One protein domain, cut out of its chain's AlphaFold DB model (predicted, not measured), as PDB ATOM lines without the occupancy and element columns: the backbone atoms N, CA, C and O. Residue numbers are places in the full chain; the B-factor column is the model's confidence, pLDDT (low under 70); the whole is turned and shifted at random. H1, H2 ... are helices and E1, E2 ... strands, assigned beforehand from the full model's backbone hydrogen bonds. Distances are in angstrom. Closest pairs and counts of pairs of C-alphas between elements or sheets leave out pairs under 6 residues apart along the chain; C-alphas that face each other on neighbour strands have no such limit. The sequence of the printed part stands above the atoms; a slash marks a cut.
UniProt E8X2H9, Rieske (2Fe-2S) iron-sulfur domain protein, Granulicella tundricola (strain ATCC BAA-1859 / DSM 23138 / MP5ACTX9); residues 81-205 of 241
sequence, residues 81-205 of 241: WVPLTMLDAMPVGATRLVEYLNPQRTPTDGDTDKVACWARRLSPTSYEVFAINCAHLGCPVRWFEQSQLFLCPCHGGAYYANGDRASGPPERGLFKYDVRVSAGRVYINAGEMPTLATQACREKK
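This is residues 81 to 205 of the 241 residues of the protein "Rieske (2Fe-2S) iron-sulfur domain protein" of Granulicella tundricola (strain ATCC BAA-1859 / DSM 23138 / MP5ACTX9) (UniProt E8X2H9). Two lobes stand side by side: a small sandwich of two crossed three-stranded sheets, E1, E10 and E9 over E2, E3 and E4, and a smaller lobe built on one sheet of four short strands, E5 to E8. The short helix H1 sits at one end of the sheet E2, E3, E4, and a tail without named elements, residues 191 to 205, follows E10. The printed part has 125 residues with one named helix and ten named strands, in the order E1, E2, H1, E3 to E10; the sheets run E1 - E10 - E9, E2 - E3 - E4 and E5 - E6 - E7 - E8, all antiparallel. The class is mostly strand, though under half of the residues are in named elements. The whole is compact, with a radius of gyration of the C-alphas of 14.1 A and spans of 38 by 35 by 32 A.

E1, residues 81 to 86, begins at C-alpha 81 (-40.364, -23.536, -5.612) and is 14.6 A long. E2 is residues 95 to 101, 19.4 A; H1 is residues 110 to 113; E3 is residues 114 to 121, 21.4 A; E4 is residues 127 to 131, 13.6 A. The short strands follow: E5, residues 142 to 144, with C-alpha 142 at (-49.333, -32.895, -26.527), E6, 149 to 151, E7, 158 to 160, and E8, 165 to 167. E9, residues 178 to 182, is 13.4 A long, and E10, residues 185 to 190, 15.3 A, ends at (-39.378, -27.922, -9.952).

The sheets E1 E10 E9 and E2 E3 E4 form a sandwich, two sheets face to face; the parts that face each other are 9.3 A centre to centre, and the strands of the one sheet stand at 56 degrees to those of the other. The closest C-alphas of E1 and E2 are those of Leu 84 and Tyr 100, 5.2 A. E1 and E10 pair through N 84 and O 186, 2.9 A; the hairpin E9 and E10 through N 187 and O 180, 2.8 A. E2 and E3 pair through N 98 and O 117, 2.9 A; the hairpin E3 and E4 through N 120 and O 128, 2.8 A. H1, too short for an O i to N i+4 pair, only grazes the sheet E2 E3 E4 with residues 111 to 113. E5 to E8 form a meander, each strand the antiparallel neighbour of the one before; in its hairpin E5 and E6, N 151 and O 142 are 2.8 A apart. E4 and E5 are apart, as are E8 and E9.

The C-alphas of His 155 and Ala 183, the two farthest apart, are 40.4 A apart. The printed part has no cut, and no link is long. The mean pLDDT of the printed part is 89.9; residues 196 to 205 are under 70.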
ATOM      1  N   TRP A  81     -39.100 -24.139  -5.223       90.94
ATOM      2  CA  TRP A  81     -40.364 -23.536  -5.612       90.94
ATOM      3  C   TRP A  81     -40.136 -22.405  -6.604       90.94
ATOM      4  O   TRP A  81     -39.628 -21.346  -6.236       90.94
ATOM      5  N   VAL A  82     -40.557 -22.626  -7.845       92.69
ATOM      6  CA  VAL A  82     -40.455 -21.659  -8.934       92.69
ATOM      7  C   VAL A  82     -41.835 -21.102  -9.288       92.69
ATOM      8  O   VAL A  82     -42.835 -21.825  -9.215       92.69
ATOM      9  N   PRO A  83     -41.932 -19.809  -9.638       95.06
ATOM     10  CA  PRO A  83     -43.171 -19.244 -10.154       95.06
ATOM     11  C   PRO A  83     -43.472 -19.839 -11.534       95.06
ATOM     12  O   PRO A  83     -42.594 -19.864 -12.393       95.06
ATOM     13  N   LEU A  84     -44.710 -20.289 -11.741       94.88
ATOM     14  CA  LEU A  84     -45.166 -20.847 -13.014       94.88
ATOM     15  C   LEU A  84     -45.949 -19.809 -13.825       94.88
ATOM     16  O   LEU A  84     -45.505 -19.362 -14.874       94.88
ATOM     17  N   THR A  85     -47.122 -19.409 -13.338       94.94
ATOM     18  CA  THR A  85     -47.983 -18.433 -14.019       94.94
ATOM     19  C   THR A  85     -48.969 -17.798 -13.043       94.94
ATOM     20  O   THR A  85     -49.059 -18.192 -11.876       94.94
ATOM     21  N   MET A  86     -49.698 -16.788 -13.500       94.31
ATOM     22  CA  MET A  86     -50.779 -16.170 -12.741       94.31
ATOM     23  C   MET A  86     -52.031 -17.058 -12.750       94.31
ATOM     24  O   MET A  86     -52.276 -17.821 -13.684       94.31
ATOM     25  N   LEU A  87     -52.826 -16.982 -11.684       90.44
ATOM     26  CA  LEU A  87     -54.015 -17.819 -11.508       90.44
ATOM     27  C   LEU A  87     -55.126 -17.515 -12.532       90.44
ATOM     28  O   LEU A  87     -55.918 -18.394 -12.866       90.44
ATOM     29  N   ASP A  88     -55.196 -16.280 -13.015       90.94
ATOM     30  CA  ASP A  88     -56.128 -15.819 -14.049       90.94
ATOM     31  C   ASP A  88     -55.802 -16.385 -15.443       90.94
ATOM     32  O   ASP A  88     -56.714 -16.703 -16.206       90.94
ATOM     33  N   ALA A  89     -54.521 -16.612 -15.741       91.12
ATOM     34  CA  ALA A  89     -54.054 -17.235 -16.978       91.12
ATOM     35  C   ALA A  89     -54.453 -18.720 -17.096       91.12
ATOM     36  O   ALA A  89     -54.357 -19.308 -18.177       91.12
ATOM     37  N   MET A  90     -54.933 -19.329 -16.006       90.38
ATOM     38  CA  MET A  90     -55.484 -20.683 -15.975       90.38
ATOM     39  C   MET A  90     -57.002 -20.627 -15.726       90.38
ATOM     40  O   MET A  90     -57.443 -20.663 -14.570       90.38
ATOM     41  N   PRO A  91     -57.833 -20.537 -16.780       92.69
ATOM     42  CA  PRO A  91     -59.278 -20.627 -16.618       92.69
ATOM     43  C   PRO A  91     -59.691 -22.038 -16.179       92.69
ATOM     44  O   PRO A  91     -59.045 -23.028 -16.522       92.69
ATOM     45  N   VAL A  92     -60.769 -22.126 -15.398       93.75
ATOM     46  CA  VAL A  92     -61.299 -23.408 -14.906       93.75
ATOM     47  C   VAL A  92     -61.733 -24.280 -16.087       93.75
ATOM     48  O   VAL A  92     -62.371 -23.797 -17.018       93.75
ATOM     49  N   GLY A  93     -61.370 -25.559 -16.046       90.88
ATOM     50  CA  GLY A  93     -61.626 -26.554 -17.085       90.88
ATOM     51  C   GLY A  93     -60.579 -26.595 -18.198       90.88
ATOM     52  O   GLY A  93     -60.502 -27.597 -18.899       90.88
ATOM     53  N   ALA A  94     -59.741 -25.563 -18.347       91.38
ATOM     54  CA  ALA A  94     -58.763 -25.506 -19.426       91.38
ATOM     55  C   ALA A  94     -57.425 -26.155 -19.051       91.38
ATOM     56  O   ALA A  94     -56.938 -26.036 -17.921       91.38
ATOM     57  N   THR A  95     -56.795 -26.754 -20.058       95.19
ATOM     58  CA  THR A  95     -55.404 -27.214 -20.026       95.19
ATOM     59  C   THR A  95     -54.560 -26.271 -20.882       95.19
ATOM     60  O   THR A  95     -54.888 -25.999 -22.038       95.19
ATOM     61  N   ARG A  96     -53.474 -25.730 -20.326       95.38
ATOM     62  CA  ARG A  96     -52.593 -24.766 -20.998       95.38
ATOM     63  C   ARG A  96     -51.150 -25.236 -20.954       95.38
ATOM     64  O   ARG A  96     -50.693 -25.760 -19.941       95.38
ATOM     65  N   LEU A  97     -50.436 -25.017 -22.055       96.38
ATOM     66  CA  LEU A  97     -48.988 -25.155 -22.083       96.38
ATOM     67  C   LEU A  97     -48.397 -23.904 -21.439       96.38
ATOM     68  O   LEU A  97     -48.736 -22.791 -21.841       96.38
ATOM     69  N   VAL A  98     -47.555 -24.093 -20.432       95.94
ATOM     70  CA  VAL A  98     -46.922 -23.005 -19.690       95.94
ATOM     71  C   VAL A  98     -45.439 -23.305 -19.548       95.94
ATOM     72  O   VAL A  98     -45.043 -24.458 -19.383       95.94
ATOM     73  N   GLU A  99     -44.619 -22.266 -19.600       95.44
ATOM     74  CA  GLU A  99     -43.177 -22.365 -19.407       95.44
ATOM     75  C   GLU A  99     -42.789 -21.813 -18.036       95.44
ATOM     76  O   GLU A  99     -43.333 -20.806 -17.580       95.44
ATOM     77  N   TYR A 100     -41.830 -22.463 -17.387       93.56
ATOM     78  CA  TYR A 100     -41.163 -21.954 -16.194       93.56
ATOM     79  C   TYR A 100     -39.652 -21.923 -16.416       93.56
ATOM     80  O   TYR A 100     -39.125 -22.581 -17.310       93.56
ATOM     81  N   LEU A 101     -38.944 -21.155 -15.588       92.31
ATOM     82  CA  LEU A 101     -37.485 -21.098 -15.635       92.31
ATOM     83  C   LEU A 101     -36.879 -22.203 -14.774       92.31
ATOM     84  O   LEU A 101     -37.188 -22.292 -13.582       92.31
ATOM     85  N   ASN A 102     -35.975 -22.991 -15.352       89.44
ATOM     86  CA  ASN A 102     -35.215 -24.006 -14.639       89.44
ATOM     87  C   ASN A 102     -34.482 -23.356 -13.444       89.44
ATOM     88  O   ASN A 102     -33.759 -22.369 -13.622       89.44
ATOM     89  N   PRO A 103     -34.661 -23.853 -12.207       88.38
ATOM     90  CA  PRO A 103     -33.976 -23.290 -11.047       88.38
ATOM     91  C   PRO A 103     -32.466 -23.549 -11.036       88.38
ATOM     92  O   PRO A 103     -31.748 -22.846 -10.332       88.38
ATOM     93  N   GLN A 104     -31.985 -24.524 -11.814       85.38
ATOM     94  CA  GLN A 104     -30.563 -24.852 -11.955       85.38
ATOM     95  C   GLN A 104     -29.889 -24.124 -13.124       85.38
ATOM     96  O   GLN A 104     -28.765 -24.468 -13.489       85.38
ATOM     97  N   ARG A 105     -30.564 -23.127 -13.704       86.88
ATOM     98  CA  ARG A 105     -30.029 -22.345 -14.812       86.88
ATOM     99  C   ARG A 105     -28.768 -21.567 -14.464       86.88
ATOM    100  O   ARG A 105     -28.611 -21.055 -13.351       86.88
ATOM    101  N   THR A 106     -27.928 -21.378 -15.467       86.12
ATOM    102  CA  THR A 106     -26.782 -20.477 -15.460       86.12
ATOM    103  C   THR A 106     -27.021 -19.301 -16.412       86.12
ATOM    104  O   THR A 106     -27.810 -19.406 -17.346       86.12
ATOM    105  N   PRO A 107     -26.336 -18.156 -16.239       87.31
ATOM    106  CA  PRO A 107     -26.518 -17.003 -17.128       87.31
ATOM    107  C   PRO A 107     -26.233 -17.274 -18.615       87.31
ATOM    108  O   PRO A 107     -26.608 -16.464 -19.459       87.31
ATOM    109  N   THR A 108     -25.542 -18.370 -18.938       90.56
ATOM    110  CA  THR A 108     -25.161 -18.752 -20.305       90.56
ATOM    111  C   THR A 108     -26.164 -19.671 -21.001       90.56
ATOM    112  O   THR A 108     -26.007 -19.923 -22.191       90.56
ATOM    113  N   ASP A 109     -27.179 -20.164 -20.292       88.00
ATOM    114  CA  ASP A 109     -28.099 -21.191 -20.797       88.00
ATOM    115  C   ASP A 109     -29.153 -20.626 -21.779       88.00
ATOM    116  O   ASP A 109     -29.648 -21.336 -22.662       88.00
ATOM    117  N   GLY A 110     -29.464 -19.329 -21.703       91.56
ATOM    118  CA  GLY A 110     -30.302 -18.646 -22.693       91.56
ATOM    119  C   GLY A 110     -31.714 -19.234 -22.789       91.56
ATOM    120  O   GLY A 110     -32.413 -19.369 -21.790       91.56
ATOM    121  N   ASP A 111     -32.164 -19.585 -23.997       89.31
ATOM    122  CA  ASP A 111     -33.508 -20.152 -24.192       89.31
ATOM    123  C   ASP A 111     -33.672 -21.562 -23.605       89.31
ATOM    124  O   ASP A 111     -34.800 -21.989 -23.362       89.31
ATOM    125  N   THR A 112     -32.573 -22.269 -23.318       88.12
ATOM    126  CA  THR A 112     -32.635 -23.604 -22.698       88.12
ATOM    127  C   THR A 112     -33.072 -23.568 -21.231       88.12
ATOM    128  O   THR A 112     -33.425 -24.602 -20.666       88.12
ATOM    129  N   ASP A 113     -33.160 -22.371 -20.645       91.38
ATOM    130  CA  ASP A 113     -33.704 -22.150 -19.307       91.38
ATOM    131  C   ASP A 113     -35.204 -22.381 -19.213       91.38
ATOM    132  O   ASP A 113     -35.728 -22.587 -18.116       91.38
ATOM    133  N   LYS A 114     -35.915 -22.296 -20.339       92.81
ATOM    134  CA  LYS A 114     -37.370 -22.398 -20.377       92.81
ATOM    135  C   LYS A 114     -37.765 -23.860 -20.477       92.81
ATOM    136  O   LYS A 114     -37.485 -24.537 -21.464       92.81
ATOM    137  N   VAL A 115     -38.464 -24.341 -19.458       92.94
ATOM    138  CA  VAL A 115     -38.996 -25.700 -19.412       92.94
ATOM    139  C   VAL A 115     -40.509 -25.639 -19.529       92.94
ATOM    140  O   VAL A 115     -41.181 -24.956 -18.755       92.94
ATOM    141  N   ALA A 116     -41.054 -26.363 -20.502       95.06
ATOM    142  CA  ALA A 116     -42.488 -26.436 -20.723       95.06
ATOM    143  C   ALA A 116     -43.153 -27.476 -19.804       95.06
ATOM    144  O   ALA A 116     -42.596 -28.533 -19.500       95.06
ATOM    145  N   CYS A 117     -44.380 -27.190 -19.388       95.69
ATOM    146  CA  CYS A 117     -45.224 -28.076 -18.600       95.69
ATOM    147  C   CYS A 117     -46.702 -27.838 -18.933       95.69
ATOM    148  O   CYS A 117     -47.082 -26.791 -19.466       95.69
ATOM    149  N   TRP A 118     -47.546 -28.820 -18.635       97.25
ATOM    150  CA  TRP A 118     -48.989 -28.704 -18.822       97.25
ATOM    151  C   TRP A 118     -49.641 -28.305 -17.511       97.25
ATOM    152  O   TRP A 118     -49.583 -29.059 -16.547       97.25
ATOM    153  N   ALA A 119     -50.281 -27.142 -17.477       96.44
ATOM    154  CA  ALA A 119     -51.014 -26.656 -16.320       96.44
ATOM    155  C   ALA A 119     -52.520 -26.772 -16.562       96.44
ATOM    156  O   ALA A 119     -53.035 -26.340 -17.596       96.44
ATOM    157  N   ARG A 120     -53.231 -27.348 -15.598       94.56
ATOM    158  CA  ARG A 120     -54.669 -27.583 -15.664       94.56
ATOM    159  C   ARG A 120     -55.332 -27.095 -14.389       94.56
ATOM    160  O   ARG A 120     -54.864 -27.352 -13.282       94.56
ATOM    161  N   ARG A 121     -56.455 -26.404 -14.545       93.19
ATOM    162  CA  ARG A 121     -57.275 -25.956 -13.418       93.19
ATOM    163  C   ARG A 121     -58.601 -26.696 -13.436       93.19
ATOM    164  O   ARG A 121     -59.452 -26.401 -14.262       93.19
ATOM    165  N   LEU A 122     -58.781 -27.647 -12.526       90.62
ATOM    166  CA  LEU A 122     -59.985 -28.482 -12.468       90.62
ATOM    167  C   LEU A 122     -61.165 -27.744 -11.828       90.62
ATOM    168  O   LEU A 122     -62.305 -27.891 -12.251       90.62
ATOM    169  N   SER A 123     -60.889 -26.935 -10.806       91.88
ATOM    170  CA  SER A 123     -61.894 -26.159 -10.076       91.88
ATOM    171  C   SER A 123     -61.294 -24.820  -9.620       91.88
ATOM    172  O   SER A 123     -60.103 -24.568  -9.837       91.88
ATOM    173  N   PRO A 124     -62.061 -23.925  -8.969       87.81
ATOM    174  CA  PRO A 124     -61.512 -22.684  -8.434       87.81
ATOM    175  C   PRO A 124     -60.295 -22.884  -7.520       87.81
ATOM    176  O   PRO A 124     -59.435 -22.001  -7.518       87.81
ATOM    177  N   THR A 125     -60.208 -24.029  -6.831       87.88
ATOM    178  CA  THR A 125     -59.202 -24.377  -5.811       87.88
ATOM    179  C   THR A 125     -58.345 -25.602  -6.147       87.88
ATOM    180  O   THR A 125     -57.418 -25.902  -5.399       87.88
ATOM    181  N   SER A 126     -58.635 -26.315  -7.241       89.94
ATOM    182  CA  SER A 126     -57.922 -27.533  -7.638       89.94
ATOM    183  C   SER A 126     -57.105 -27.314  -8.909       89.94
ATOM    184  O   SER A 126     -57.633 -26.865  -9.934       89.94
ATOM    185  N   TYR A 127     -55.820 -27.653  -8.829       91.56
ATOM    186  CA  TYR A 127     -54.821 -27.435  -9.869       91.56
ATOM    187  C   TYR A 127     -53.969 -28.684 -10.032       91.56
ATOM    188  O   TYR A 127     -53.542 -29.280  -9.045       91.56
ATOM    189  N   GLU A 128     -53.665 -29.022 -11.274       94.00
ATOM    190  CA  GLU A 128     -52.719 -30.073 -11.614       94.00
ATOM    191  C   GLU A 128     -51.698 -29.497 -12.587       94.00
ATOM    192  O   GLU A 128     -52.058 -28.793 -13.533       94.00
ATOM    193  N   VAL A 129     -50.420 -29.776 -12.356       95.69
ATOM    194  CA  VAL A 129     -49.365 -29.438 -13.310       95.69
ATOM    195  C   VAL A 129     -48.580 -30.701 -13.610       95.69
ATOM    196  O   VAL A 129     -48.087 -31.365 -12.699       95.69
ATOM    197  N   PHE A 130     -48.468 -31.024 -14.891       95.44
ATOM    198  CA  PHE A 130     -47.759 -32.189 -15.394       95.44
ATOM    199  C   PHE A 130     -46.470 -31.764 -16.078       95.44
ATOM    200  O   PHE A 130     -46.436 -30.767 -16.804       95.44
ATOM    201  N   ALA A 131     -45.415 -32.552 -15.906       94.81
ATOM    202  CA  ALA A 131     -44.253 -32.440 -16.767       94.81
ATOM    203  C   ALA A 131     -44.653 -32.730 -18.214       94.81
ATOM    204  O   ALA A 131     -45.503 -33.580 -18.489       94.81
ATOM    205  N   ILE A 132     -44.018 -32.036 -19.155       95.56
ATOM    206  CA  ILE A 132     -44.253 -32.287 -20.579       95.56
ATOM    207  C   ILE A 132     -43.724 -33.665 -21.009       95.56
ATOM    208  O   ILE A 132     -44.110 -34.187 -22.048       95.56
ATOM    209  N   ASN A 133     -42.843 -34.269 -20.215       94.44
ATOM    210  CA  ASN A 133     -42.141 -35.500 -20.533       94.44
ATOM    211  C   ASN A 133     -43.044 -36.733 -20.385       94.44
ATOM    212  O   ASN A 133     -43.581 -37.026 -19.318       94.44
ATOM    213  N   CYS A 134     -43.144 -37.508 -21.461       94.81
ATOM    214  CA  CYS A 134     -43.756 -38.827 -21.471       94.81
ATOM    215  C   CYS A 134     -43.010 -39.776 -20.523       94.81
ATOM    216  O   CYS A 134     -41.788 -39.899 -20.590       94.81
ATOM    217  N   ALA A 135     -43.757 -40.531 -19.717       93.62
ATOM    218  CA  ALA A 135     -43.224 -41.515 -18.774       93.62
ATOM    219  C   ALA A 135     -42.576 -42.759 -19.417       93.62
ATOM    220  O   ALA A 135     -42.155 -43.647 -18.690       93.62
ATOM    221  N   HIS A 136     -42.504 -42.845 -20.752       92.94
ATOM    222  CA  HIS A 136     -41.724 -43.871 -21.450       92.94
ATOM    223  C   HIS A 136     -40.243 -43.468 -21.518       92.94
ATOM    224  O   HIS A 136     -39.441 -43.929 -20.717       92.94
ATOM    225  N   LEU A 137     -39.889 -42.570 -22.446       92.75
ATOM    226  CA  LEU A 137     -38.507 -42.128 -22.691       92.75
ATOM    227  C   LEU A 137     -38.379 -40.595 -22.764       92.75
ATOM    228  O   LEU A 137     -37.468 -40.064 -23.387       92.75
ATOM    229  N   GLY A 138     -39.324 -39.864 -22.167       92.38
ATOM    230  CA  GLY A 138     -39.204 -38.418 -21.968       92.38
ATOM    231  C   GLY A 138     -39.617 -37.523 -23.140       92.38
ATOM    232  O   GLY A 138     -39.563 -36.304 -22.984       92.38
ATOM    233  N   CYS A 139     -40.071 -38.078 -24.271       95.31
ATOM    234  CA  CYS A 139     -40.619 -37.290 -25.385       95.31
ATOM    235  C   CYS A 139     -41.734 -36.327 -24.926       95.31
ATOM    236  O   CYS A 139     -42.549 -36.720 -24.088       95.31
ATOM    237  N   PRO A 140     -41.843 -35.113 -25.495       95.88
ATOM    238  CA  PRO A 140     -42.877 -34.161 -25.107       95.88
ATOM    239  C   PRO A 140     -44.271 -34.640 -25.532       95.88
ATOM    240  O   PRO A 140     -44.510 -34.942 -26.705       95.88
ATOM    241  N   VAL A 141     -45.208 -34.690 -24.586       97.62
ATOM    242  CA  VAL A 141     -46.616 -35.006 -24.850       97.62
ATOM    243  C   VAL A 141     -47.390 -33.763 -25.265       97.62
ATOM    244  O   VAL A 141     -47.105 -32.649 -24.818       97.62
ATOM    245  N   ARG A 142     -48.414 -33.954 -26.098       97.88
ATOM    246  CA  ARG A 142     -49.333 -32.895 -26.527       97.88
ATOM    247  C   ARG A 142     -50.732 -33.144 -25.996       97.88
ATOM    248  O   ARG A 142     -51.204 -34.274 -26.046       97.88
ATOM    249  N   TRP A 143     -51.388 -32.089 -25.530       97.75
ATOM    250  CA  TRP A 143     -52.796 -32.113 -25.151       97.75
ATOM    251  C   TRP A 143     -53.708 -32.004 -26.378       97.75
ATOM    252  O   TRP A 143     -53.484 -31.150 -27.239       97.75
ATOM    253  N   PHE A 144     -54.745 -32.838 -26.436       97.00
ATOM    254  CA  PHE A 144     -55.782 -32.808 -27.465       97.00
ATOM    255  C   PHE A 144     -57.146 -32.569 -26.816       97.00
ATOM    256  O   PHE A 144     -57.701 -33.456 -26.169       97.00
ATOM    257  N   GLU A 145     -57.700 -31.371 -27.011       94.88
ATOM    258  CA  GLU A 145     -58.936 -30.929 -26.349       94.88
ATOM    259  C   GLU A 145     -60.147 -31.801 -26.720       94.88
ATOM    260  O   GLU A 145     -60.991 -32.084 -25.878       94.88
ATOM    261  N   GLN A 146     -60.227 -32.277 -27.965       95.94
ATOM    262  CA  GLN A 146     -61.367 -33.061 -28.450       95.94
ATOM    263  C   GLN A 146     -61.458 -34.440 -27.793       95.94
ATOM    264  O   GLN A 146     -62.555 -34.921 -27.530       95.94
ATOM    265  N   SER A 147     -60.316 -35.085 -27.545       96.00
ATOM    266  CA  SER A 147     -60.259 -36.405 -26.911       96.00
ATOM    267  C   SER A 147     -60.021 -36.333 -25.405       96.00
ATOM    268  O   SER A 147     -60.177 -37.344 -24.727       96.00
ATOM    269  N   GLN A 148     -59.646 -35.162 -24.881       96.12
ATOM    270  CA  GLN A 148     -59.210 -34.968 -23.497       96.12
ATOM    271  C   GLN A 148     -58.053 -35.911 -23.111       96.12
ATOM    272  O   GLN A 148     -58.001 -36.442 -21.998       96.12
ATOM    273  N   LEU A 149     -57.117 -36.124 -24.044       97.50
ATOM    274  CA  LEU A 149     -55.941 -36.975 -23.854       97.50
ATOM    275  C   LEU A 149     -54.642 -36.202 -24.071       97.50
ATOM    276  O   LEU A 149     -54.542 -35.344 -24.953       97.50
ATOM    277  N   PHE A 150     -53.608 -36.583 -23.324       98.31
ATOM    278  CA  PHE A 150     -52.231 -36.277 -23.692       98.31
ATOM    279  C   PHE A 150     -51.672 -37.407 -24.550       98.31
ATOM    280  O   PHE A 150     -51.691 -38.564 -24.131       98.31
ATOM    281  N   LEU A 151     -51.143 -37.082 -25.726       98.12
ATOM    282  CA  LEU A 151     -50.569 -38.057 -26.652       98.12
ATOM    283  C   LEU A 151     -49.082 -37.779 -26.882       98.12
ATOM    284  O   LEU A 151     -48.662 -36.647 -27.133       98.12
ATOM    285  N   CYS A 152     -48.287 -38.842 -26.815       97.75
ATOM    286  CA  CYS A 152     -46.867 -38.855 -27.119       97.75
ATOM    287  C   CYS A 152     -46.655 -39.300 -28.578       97.75
ATOM    288  O   CYS A 152     -46.981 -40.445 -28.910       97.75
ATOM    289  N   PRO A 153     -46.065 -38.457 -29.446       97.19
ATOM    290  CA  PRO A 153     -45.929 -38.762 -30.871       97.19
ATOM    291  C   PRO A 153     -44.867 -39.827 -31.176       97.19
ATOM    292  O   PRO A 153     -44.852 -40.362 -32.275       97.19
ATOM    293  N   CYS A 154     -43.974 -40.134 -30.230       96.94
ATOM    294  CA  CYS A 154     -42.833 -41.010 -30.493       96.94
ATOM    295  C   CYS A 154     -43.242 -42.480 -30.685       96.94
ATOM    296  O   CYS A 154     -42.797 -43.124 -31.624       96.94
ATOM    297  N   HIS A 155     -44.085 -43.010 -29.792       96.12
ATOM    298  CA  HIS A 155     -44.475 -44.431 -29.798       96.12
ATOM    299  C   HIS A 155     -45.939 -44.641 -29.371       96.12
ATOM    300  O   HIS A 155     -46.302 -45.712 -28.893       96.12
ATOM    301  N   GLY A 156     -46.776 -43.600 -29.465       95.25
ATOM    302  CA  GLY A 156     -48.209 -43.701 -29.174       95.25
ATOM    303  C   GLY A 156     -48.566 -43.843 -27.692       95.25
ATOM    304  O   GLY A 156     -49.596 -44.422 -27.367       95.25
ATOM    305  N   GLY A 157     -47.730 -43.338 -26.779       97.12
ATOM    306  CA  GLY A 157     -48.111 -43.248 -25.366       97.12
ATOM    307  C   GLY A 157     -49.303 -42.305 -25.189       97.12
ATOM    308  O   GLY A 157     -49.269 -41.193 -25.715       97.12
ATOM    309  N   ALA A 158     -50.328 -42.729 -24.455       98.06
ATOM    310  CA  ALA A 158     -51.527 -41.933 -24.212       98.06
ATOM    311  C   ALA A 158     -51.834 -41.836 -22.718       98.06
ATOM    312  O   ALA A 158     -51.681 -42.809 -21.974       98.06
ATOM    313  N   TYR A 159     -52.319 -40.671 -22.299       98.25
ATOM    314  CA  TYR A 159     -52.676 -40.382 -20.915       98.25
ATOM    315  C   TYR A 159     -54.016 -39.671 -20.839       98.25
ATOM    316  O   TYR A 159     -54.323 -38.828 -21.683       98.25
ATOM    317  N   TYR A 160     -54.781 -39.981 -19.801       97.75
ATOM    318  CA  TYR A 160     -56.010 -39.272 -19.487       97.75
ATOM    319  C   TYR A 160     -55.725 -37.845 -19.023       97.75
ATOM    320  O   TYR A 160     -54.601 -37.472 -18.687       97.75
ATOM    321  N   ALA A 161     -56.776 -37.036 -18.964       96.19
ATOM    322  CA  ALA A 161     -56.696 -35.638 -18.569       96.19
ATOM    323  C   ALA A 161     -56.147 -35.408 -17.144       96.19
ATOM    324  O   ALA A 161     -55.635 -34.330 -16.851       96.19
ATOM    325  N   ASN A 162     -56.266 -36.400 -16.256       94.38
ATOM    326  CA  ASN A 162     -55.693 -36.391 -14.905       94.38
ATOM    327  C   ASN A 162     -54.229 -36.887 -14.867       94.38
ATOM    328  O   ASN A 162     -53.645 -37.013 -13.791       94.38
ATOM    329  N   GLY A 163     -53.642 -37.194 -16.027       95.25
ATOM    330  CA  GLY A 163     -52.284 -37.702 -16.183       95.25
ATOM    331  C   GLY A 163     -52.141 -39.215 -16.028       95.25
ATOM    332  O   GLY A 163     -51.042 -39.719 -16.242       95.25
ATOM    333  N   ASP A 164     -53.196 -39.961 -15.701       96.25
ATOM    334  CA  ASP A 164     -53.097 -41.418 -15.575       96.25
ATOM    335  C   ASP A 164     -52.822 -42.068 -16.934       96.25
ATOM    336  O   ASP A 164     -53.221 -41.565 -17.989       96.25
ATOM    337  N   ARG A 165     -52.125 -43.206 -16.919       95.38
ATOM    338  CA  ARG A 165     -51.832 -43.964 -18.137       95.38
ATOM    339  C   ARG A 165     -53.137 -44.437 -18.774       95.38
ATOM    340  O   ARG A 165     -53.897 -45.168 -18.148       95.38
ATOM    341  N   ALA A 166     -53.344 -44.086 -20.039       96.94
ATOM    342  CA  ALA A 166     -54.456 -44.597 -20.829       96.94
ATOM    343  C   ALA A 166     -54.021 -45.794 -21.684       96.94
ATOM    344  O   ALA A 166     -54.660 -46.843 -21.647       96.94
ATOM    345  N   SER A 167     -52.929 -45.661 -22.443       96.00
ATOM    346  CA  SER A 167     -52.438 -46.733 -23.316       96.00
ATOM    347  C   SER A 167     -50.996 -46.514 -23.793       96.00
ATOM    348  O   SER A 167     -50.343 -45.514 -23.477       96.00
ATOM    349  N   GLY A 168     -50.503 -47.477 -24.575       94.50
ATOM    350  CA  GLY A 168     -49.199 -47.433 -25.226       94.50
ATOM    351  C   GLY A 168     -48.055 -47.992 -24.370       94.50
ATOM    352  O   GLY A 168     -48.293 -48.568 -23.303       94.50
ATOM    353  N   PRO A 169     -46.807 -47.821 -24.842       95.44
ATOM    354  CA  PRO A 169     -45.604 -48.324 -24.177       95.44
ATOM    355  C   PRO A 169     -45.314 -47.806 -22.758       95.44
ATOM    356  O   PRO A 169     -44.740 -48.582 -21.998       95.44
ATOM    357  N   PRO A 170     -45.639 -46.546 -22.364       92.56
ATOM    358  CA  PRO A 170     -45.329 -46.070 -21.014       92.56
ATOM    359  C   PRO A 170     -45.951 -46.987 -19.964       92.56
ATOM    360  O   PRO A 170     -47.113 -47.328 -20.106       92.56
ATOM    361  N   GLU A 171     -45.233 -47.347 -18.904       89.62
ATOM    362  CA  GLU A 171     -45.727 -48.262 -17.856       89.62
ATOM    363  C   GLU A 171     -46.603 -47.578 -16.789       89.62
ATOM    364  O   GLU A 171     -47.332 -48.236 -16.052       89.62
ATOM    365  N   ARG A 172     -46.566 -46.243 -16.724       91.62
ATOM    366  CA  ARG A 172     -47.201 -45.418 -15.681       91.62
ATOM    367  C   ARG A 172     -47.708 -44.088 -16.232       91.62
ATOM    368  O   ARG A 172     -47.475 -43.780 -17.400       91.62
ATOM    369  N   GLY A 173     -48.409 -43.324 -15.393       94.19
ATOM    370  CA  GLY A 173     -48.943 -41.996 -15.718       94.19
ATOM    371  C   GLY A 173     -47.876 -40.909 -15.894       94.19
ATOM    372  O   GLY A 173     -46.696 -41.121 -15.617       94.19
ATOM    373  N   LEU A 174     -48.301 -39.735 -16.362       94.50
ATOM    374  CA  LEU A 174     -47.477 -38.534 -16.450       94.50
ATOM    375  C   LEU A 174     -46.976 -38.106 -15.077       94.50
ATOM    376  O   LEU A 174     -47.664 -38.206 -14.060       94.50
ATOM    377  N   PHE A 175     -45.775 -37.544 -15.077       93.19
ATOM    378  CA  PHE A 175     -45.198 -36.964 -13.882       93.19
ATOM    379  C   PHE A 175     -45.943 -35.691 -13.500       93.19
ATOM    380  O   PHE A 175     -46.130 -34.805 -14.334       93.19
ATOM    381  N   LYS A 176     -46.337 -35.593 -12.233       92.38
ATOM    382  CA  LYS A 176     -46.996 -34.411 -11.670       92.38
ATOM    383  C   LYS A 176     -45.978 -33.603 -10.870       92.38
ATOM    384  O   LYS A 176     -45.105 -34.199 -10.250       92.38
ATOM    385  N   TYR A 177     -46.085 -32.280 -10.890       92.75
ATOM    386  CA  TYR A 177     -45.339 -31.396  -9.991       92.75
ATOM    387  C   TYR A 177     -46.153 -31.110  -8.727       92.75
ATOM    388  O   TYR A 177     -47.384 -31.049  -8.778       92.75
ATOM    389  N   ASP A 178     -45.476 -30.839  -7.607       91.19
ATOM    390  CA  ASP A 178     -46.155 -30.281  -6.435       91.19
ATOM    391  C   ASP A 178     -46.570 -28.845  -6.752       91.19
ATOM    392  O   ASP A 178     -45.732 -28.022  -7.131       91.19
ATOM    393  N   VAL A 179     -47.850 -28.528  -6.565       92.75
ATOM    394  CA  VAL A 179     -48.411 -27.209  -6.873       92.75
ATOM    395  C   VAL A 179     -48.755 -26.474  -5.588       92.75
ATOM    396  O   VAL A 179     -49.301 -27.041  -4.642       92.75
ATOM    397  N   ARG A 180     -48.475 -25.173  -5.561       93.44
ATOM    398  CA  ARG A 180     -48.901 -24.269  -4.494       93.44
ATOM    399  C   ARG A 180     -49.338 -22.943  -5.087       93.44
ATOM    400  O   ARG A 180     -48.667 -22.401  -5.955       93.44
ATOM    401  N   VAL A 181     -50.425 -22.380  -4.574       93.50
ATOM    402  CA  VAL A 181     -50.900 -21.051  -4.974       93.50
ATOM    403  C   VAL A 181     -50.679 -20.072  -3.829       93.50
ATOM    404  O   VAL A 181     -50.993 -20.367  -2.679       93.50
ATOM    405  N   SER A 182     -50.106 -18.910  -4.132       93.25
ATOM    406  CA  SER A 182     -49.878 -17.837  -3.164       93.25
ATOM    407  C   SER A 182     -49.995 -16.481  -3.850       93.25
ATOM    408  O   SER A 182     -49.450 -16.292  -4.937       93.25
ATOM    409  N   ALA A 183     -50.728 -15.550  -3.229       91.50
ATOM    410  CA  ALA A 183     -50.934 -14.187  -3.730       91.50
ATOM    411  C   ALA A 183     -51.361 -14.121  -5.217       91.50
ATOM    412  O   ALA A 183     -50.828 -13.334  -5.993       91.50
ATOM    413  N   GLY A 184     -52.292 -14.990  -5.636       90.81
ATOM    414  CA  GLY A 184     -52.807 -15.018  -7.014       90.81
ATOM    415  C   GLY A 184     -51.844 -15.600  -8.058       90.81
ATOM    416  O   GLY A 184     -52.152 -15.574  -9.247       90.81
ATOM    417  N   ARG A 185     -50.702 -16.155  -7.637       94.38
ATOM    418  CA  ARG A 185     -49.719 -16.802  -8.512       94.38
ATOM    419  C   ARG A 185     -49.565 -18.279  -8.174       94.38
ATOM    420  O   ARG A 185     -49.619 -18.678  -7.010       94.38
ATOM    421  N   VAL A 186     -49.360 -19.082  -9.208       94.62
ATOM    422  CA  VAL A 186     -49.119 -20.520  -9.131       94.62
ATOM    423  C   VAL A 186     -47.618 -20.760  -9.080       94.62
ATOM    424  O   VAL A 186     -46.861 -20.201  -9.873       94.62
ATOM    425  N   TYR A 187     -47.201 -21.607  -8.153       94.88
ATOM    426  CA  TYR A 187     -45.836 -22.067  -7.980       94.88
ATOM    427  C   TYR A 187     -45.802 -23.578  -8.134       94.88
ATOM    428  O   TYR A 187     -46.724 -24.271  -7.694       94.88
ATOM    429  N   ILE A 188     -44.707 -24.074  -8.695       93.69
ATOM    430  CA  ILE A 188     -44.420 -25.502  -8.765       93.69
ATOM    431  C   ILE A 188     -43.101 -25.802  -8.076       93.69
ATOM    432  O   ILE A 188     -42.195 -24.969  -8.064       93.69
ATOM    433  N   ASN A 189     -43.001 -26.976  -7.470       90.88
ATOM    434  CA  ASN A 189     -41.736 -27.484  -6.972       90.88
ATOM    435  C   ASN A 189     -41.012 -28.172  -8.130       90.88
ATOM    436  O   ASN A 189     -41.341 -29.305  -8.468       90.88
ATOM    437  N   ALA A 190     -40.095 -27.454  -8.773       88.25
ATOM    438  CA  ALA A 190     -39.378 -27.922  -9.952       88.25
ATOM    439  C   ALA A 190     -37.872 -27.921  -9.704       88.25
ATOM    440  O   ALA A 190     -37.380 -27.303  -8.758       88.25
ATOM    441  N   GLY A 191     -37.132 -28.625 -10.549       82.94
ATOM    442  CA  GLY A 191     -35.746 -28.933 -10.264       82.94
ATOM    443  C   GLY A 191     -35.191 -29.954 -11.224       82.94
ATOM    444  O   GLY A 191     -35.010 -29.674 -12.408       82.94
ATOM    445  N   GLU A 192     -34.954 -31.151 -10.704       77.50
ATOM    446  CA  GLU A 192     -34.569 -32.278 -11.535       77.50
ATOM    447  C   GLU A 192     -35.707 -32.621 -12.502       77.50
ATOM    448  O   GLU A 192     -36.885 -32.658 -12.131       77.50
ATOM    449  N   MET A 193     -35.359 -32.839 -13.769       74.38
ATOM    450  CA  MET A 193     -36.348 -33.300 -14.728       74.38
ATOM    451  C   MET A 193     -36.800 -34.707 -14.335       74.38
ATOM    452  O   MET A 193     -35.959 -35.561 -14.052       74.38
ATOM    453  N   PRO A 194     -38.110 -34.981 -14.345       77.44
ATOM    454  CA  PRO A 194     -38.590 -36.322 -14.076       77.44
ATOM    455  C   PRO A 194     -38.066 -37.319 -15.110       77.44
ATOM    456  O   PRO A 194     -38.113 -37.077 -16.318       77.44
ATOM    457  N   THR A 195     -37.622 -38.473 -14.629       74.62
ATOM    458  CA  THR A 195     -37.138 -39.589 -15.444       74.62
ATOM    459  C   THR A 195     -37.759 -40.903 -14.968       74.62
ATOM    460  O   THR A 195     -38.617 -40.941 -14.084       74.62
ATOM    461  N   LEU A 196     -37.344 -42.031 -15.548       69.38
ATOM    462  CA  LEU A 196     -37.655 -43.342 -14.972       69.38
ATOM    463  C   LEU A 196     -37.136 -43.495 -13.536       69.38
ATOM    464  O   LEU A 196     -37.834 -44.066 -12.705       69.38
ATOM    465  N   ALA A 197     -35.980 -42.902 -13.230       69.44
ATOM    466  CA  ALA A 197     -35.360 -42.967 -11.913       69.44
ATOM    467  C   ALA A 197     -35.860 -41.887 -10.933       69.44
ATOM    468  O   ALA A 197     -35.813 -42.103  -9.725       69.44
ATOM    469  N   THR A 198     -36.364 -40.754 -11.434       64.88
ATOM    470  CA  THR A 198     -36.693 -39.573 -10.614       64.88
ATOM    471  C   THR A 198     -38.135 -39.115 -10.852       64.88
ATOM    472  O   THR A 198     -38.577 -38.986 -11.992       64.88
ATOM    473  N   GLN A 199     -38.895 -38.830  -9.793       64.56
ATOM    474  CA  GLN A 199     -40.231 -38.229  -9.919       64.56
ATOM    475  C   GLN A 199     -40.149 -36.697 -10.052       64.56
ATOM    476  O   GLN A 199     -39.193 -36.083  -9.593       64.56
ATOM    477  N   ALA A 200     -41.163 -36.069 -10.662       57.41
ATOM    478  CA  ALA A 200     -41.228 -34.604 -10.805       57.41
ATOM    479  C   ALA A 200     -41.524 -33.880  -9.481       57.41
ATOM    480  O   ALA A 200     -41.222 -32.697  -9.345       57.41
ATOM    481  N   CYS A 201     -42.129 -34.576  -8.516       56.47
ATOM    482  CA  CYS A 201     -42.329 -34.070  -7.164       56.47
ATOM    483  C   CYS A 201     -41.099 -34.326  -6.299       56.47
ATOM    484  O   CYS A 201     -40.323 -35.256  -6.529       56.47
ATOM    485  N   ARG A 202     -40.981 -33.545  -5.220       44.56
ATOM    486  CA  ARG A 202     -40.032 -33.855  -4.154       44.56
ATOM    487  C   ARG A 202     -40.330 -35.262  -3.656       44.56
ATOM    488  O   ARG A 202     -41.436 -35.521  -3.189       44.56
ATOM    489  N   GLU A 203     -39.323 -36.124  -3.750       47.34
ATOM    490  CA  GLU A 203     -39.320 -37.475  -3.208       47.34
ATOM    491  C   GLU A 203     -39.990 -37.459  -1.827       47.34
ATOM    492  O   GLU A 203     -39.444 -36.943  -0.843       47.34
ATOM    493  N   LYS A 204     -41.220 -37.976  -1.748       42.56
ATOM    494  CA  LYS A 204     -41.720 -38.449  -0.468       42.56
ATOM    495  C   LYS A 204     -40.844 -39.653  -0.172       42.56
ATOM    496  O   LYS A 204     -41.071 -40.729  -0.710       42.56
ATOM    497  N   LYS A 205     -39.790 -39.453   0.623       40.84
ATOM    498  CA  LYS A 205     -39.071 -40.566   1.243       40.84
ATOM    499  C   LYS A 205     -40.139 -41.478   1.853       40.84
ATOM    500  O   LYS A 205     -40.867 -41.015   2.731       40.84
TER     501      LYS A 205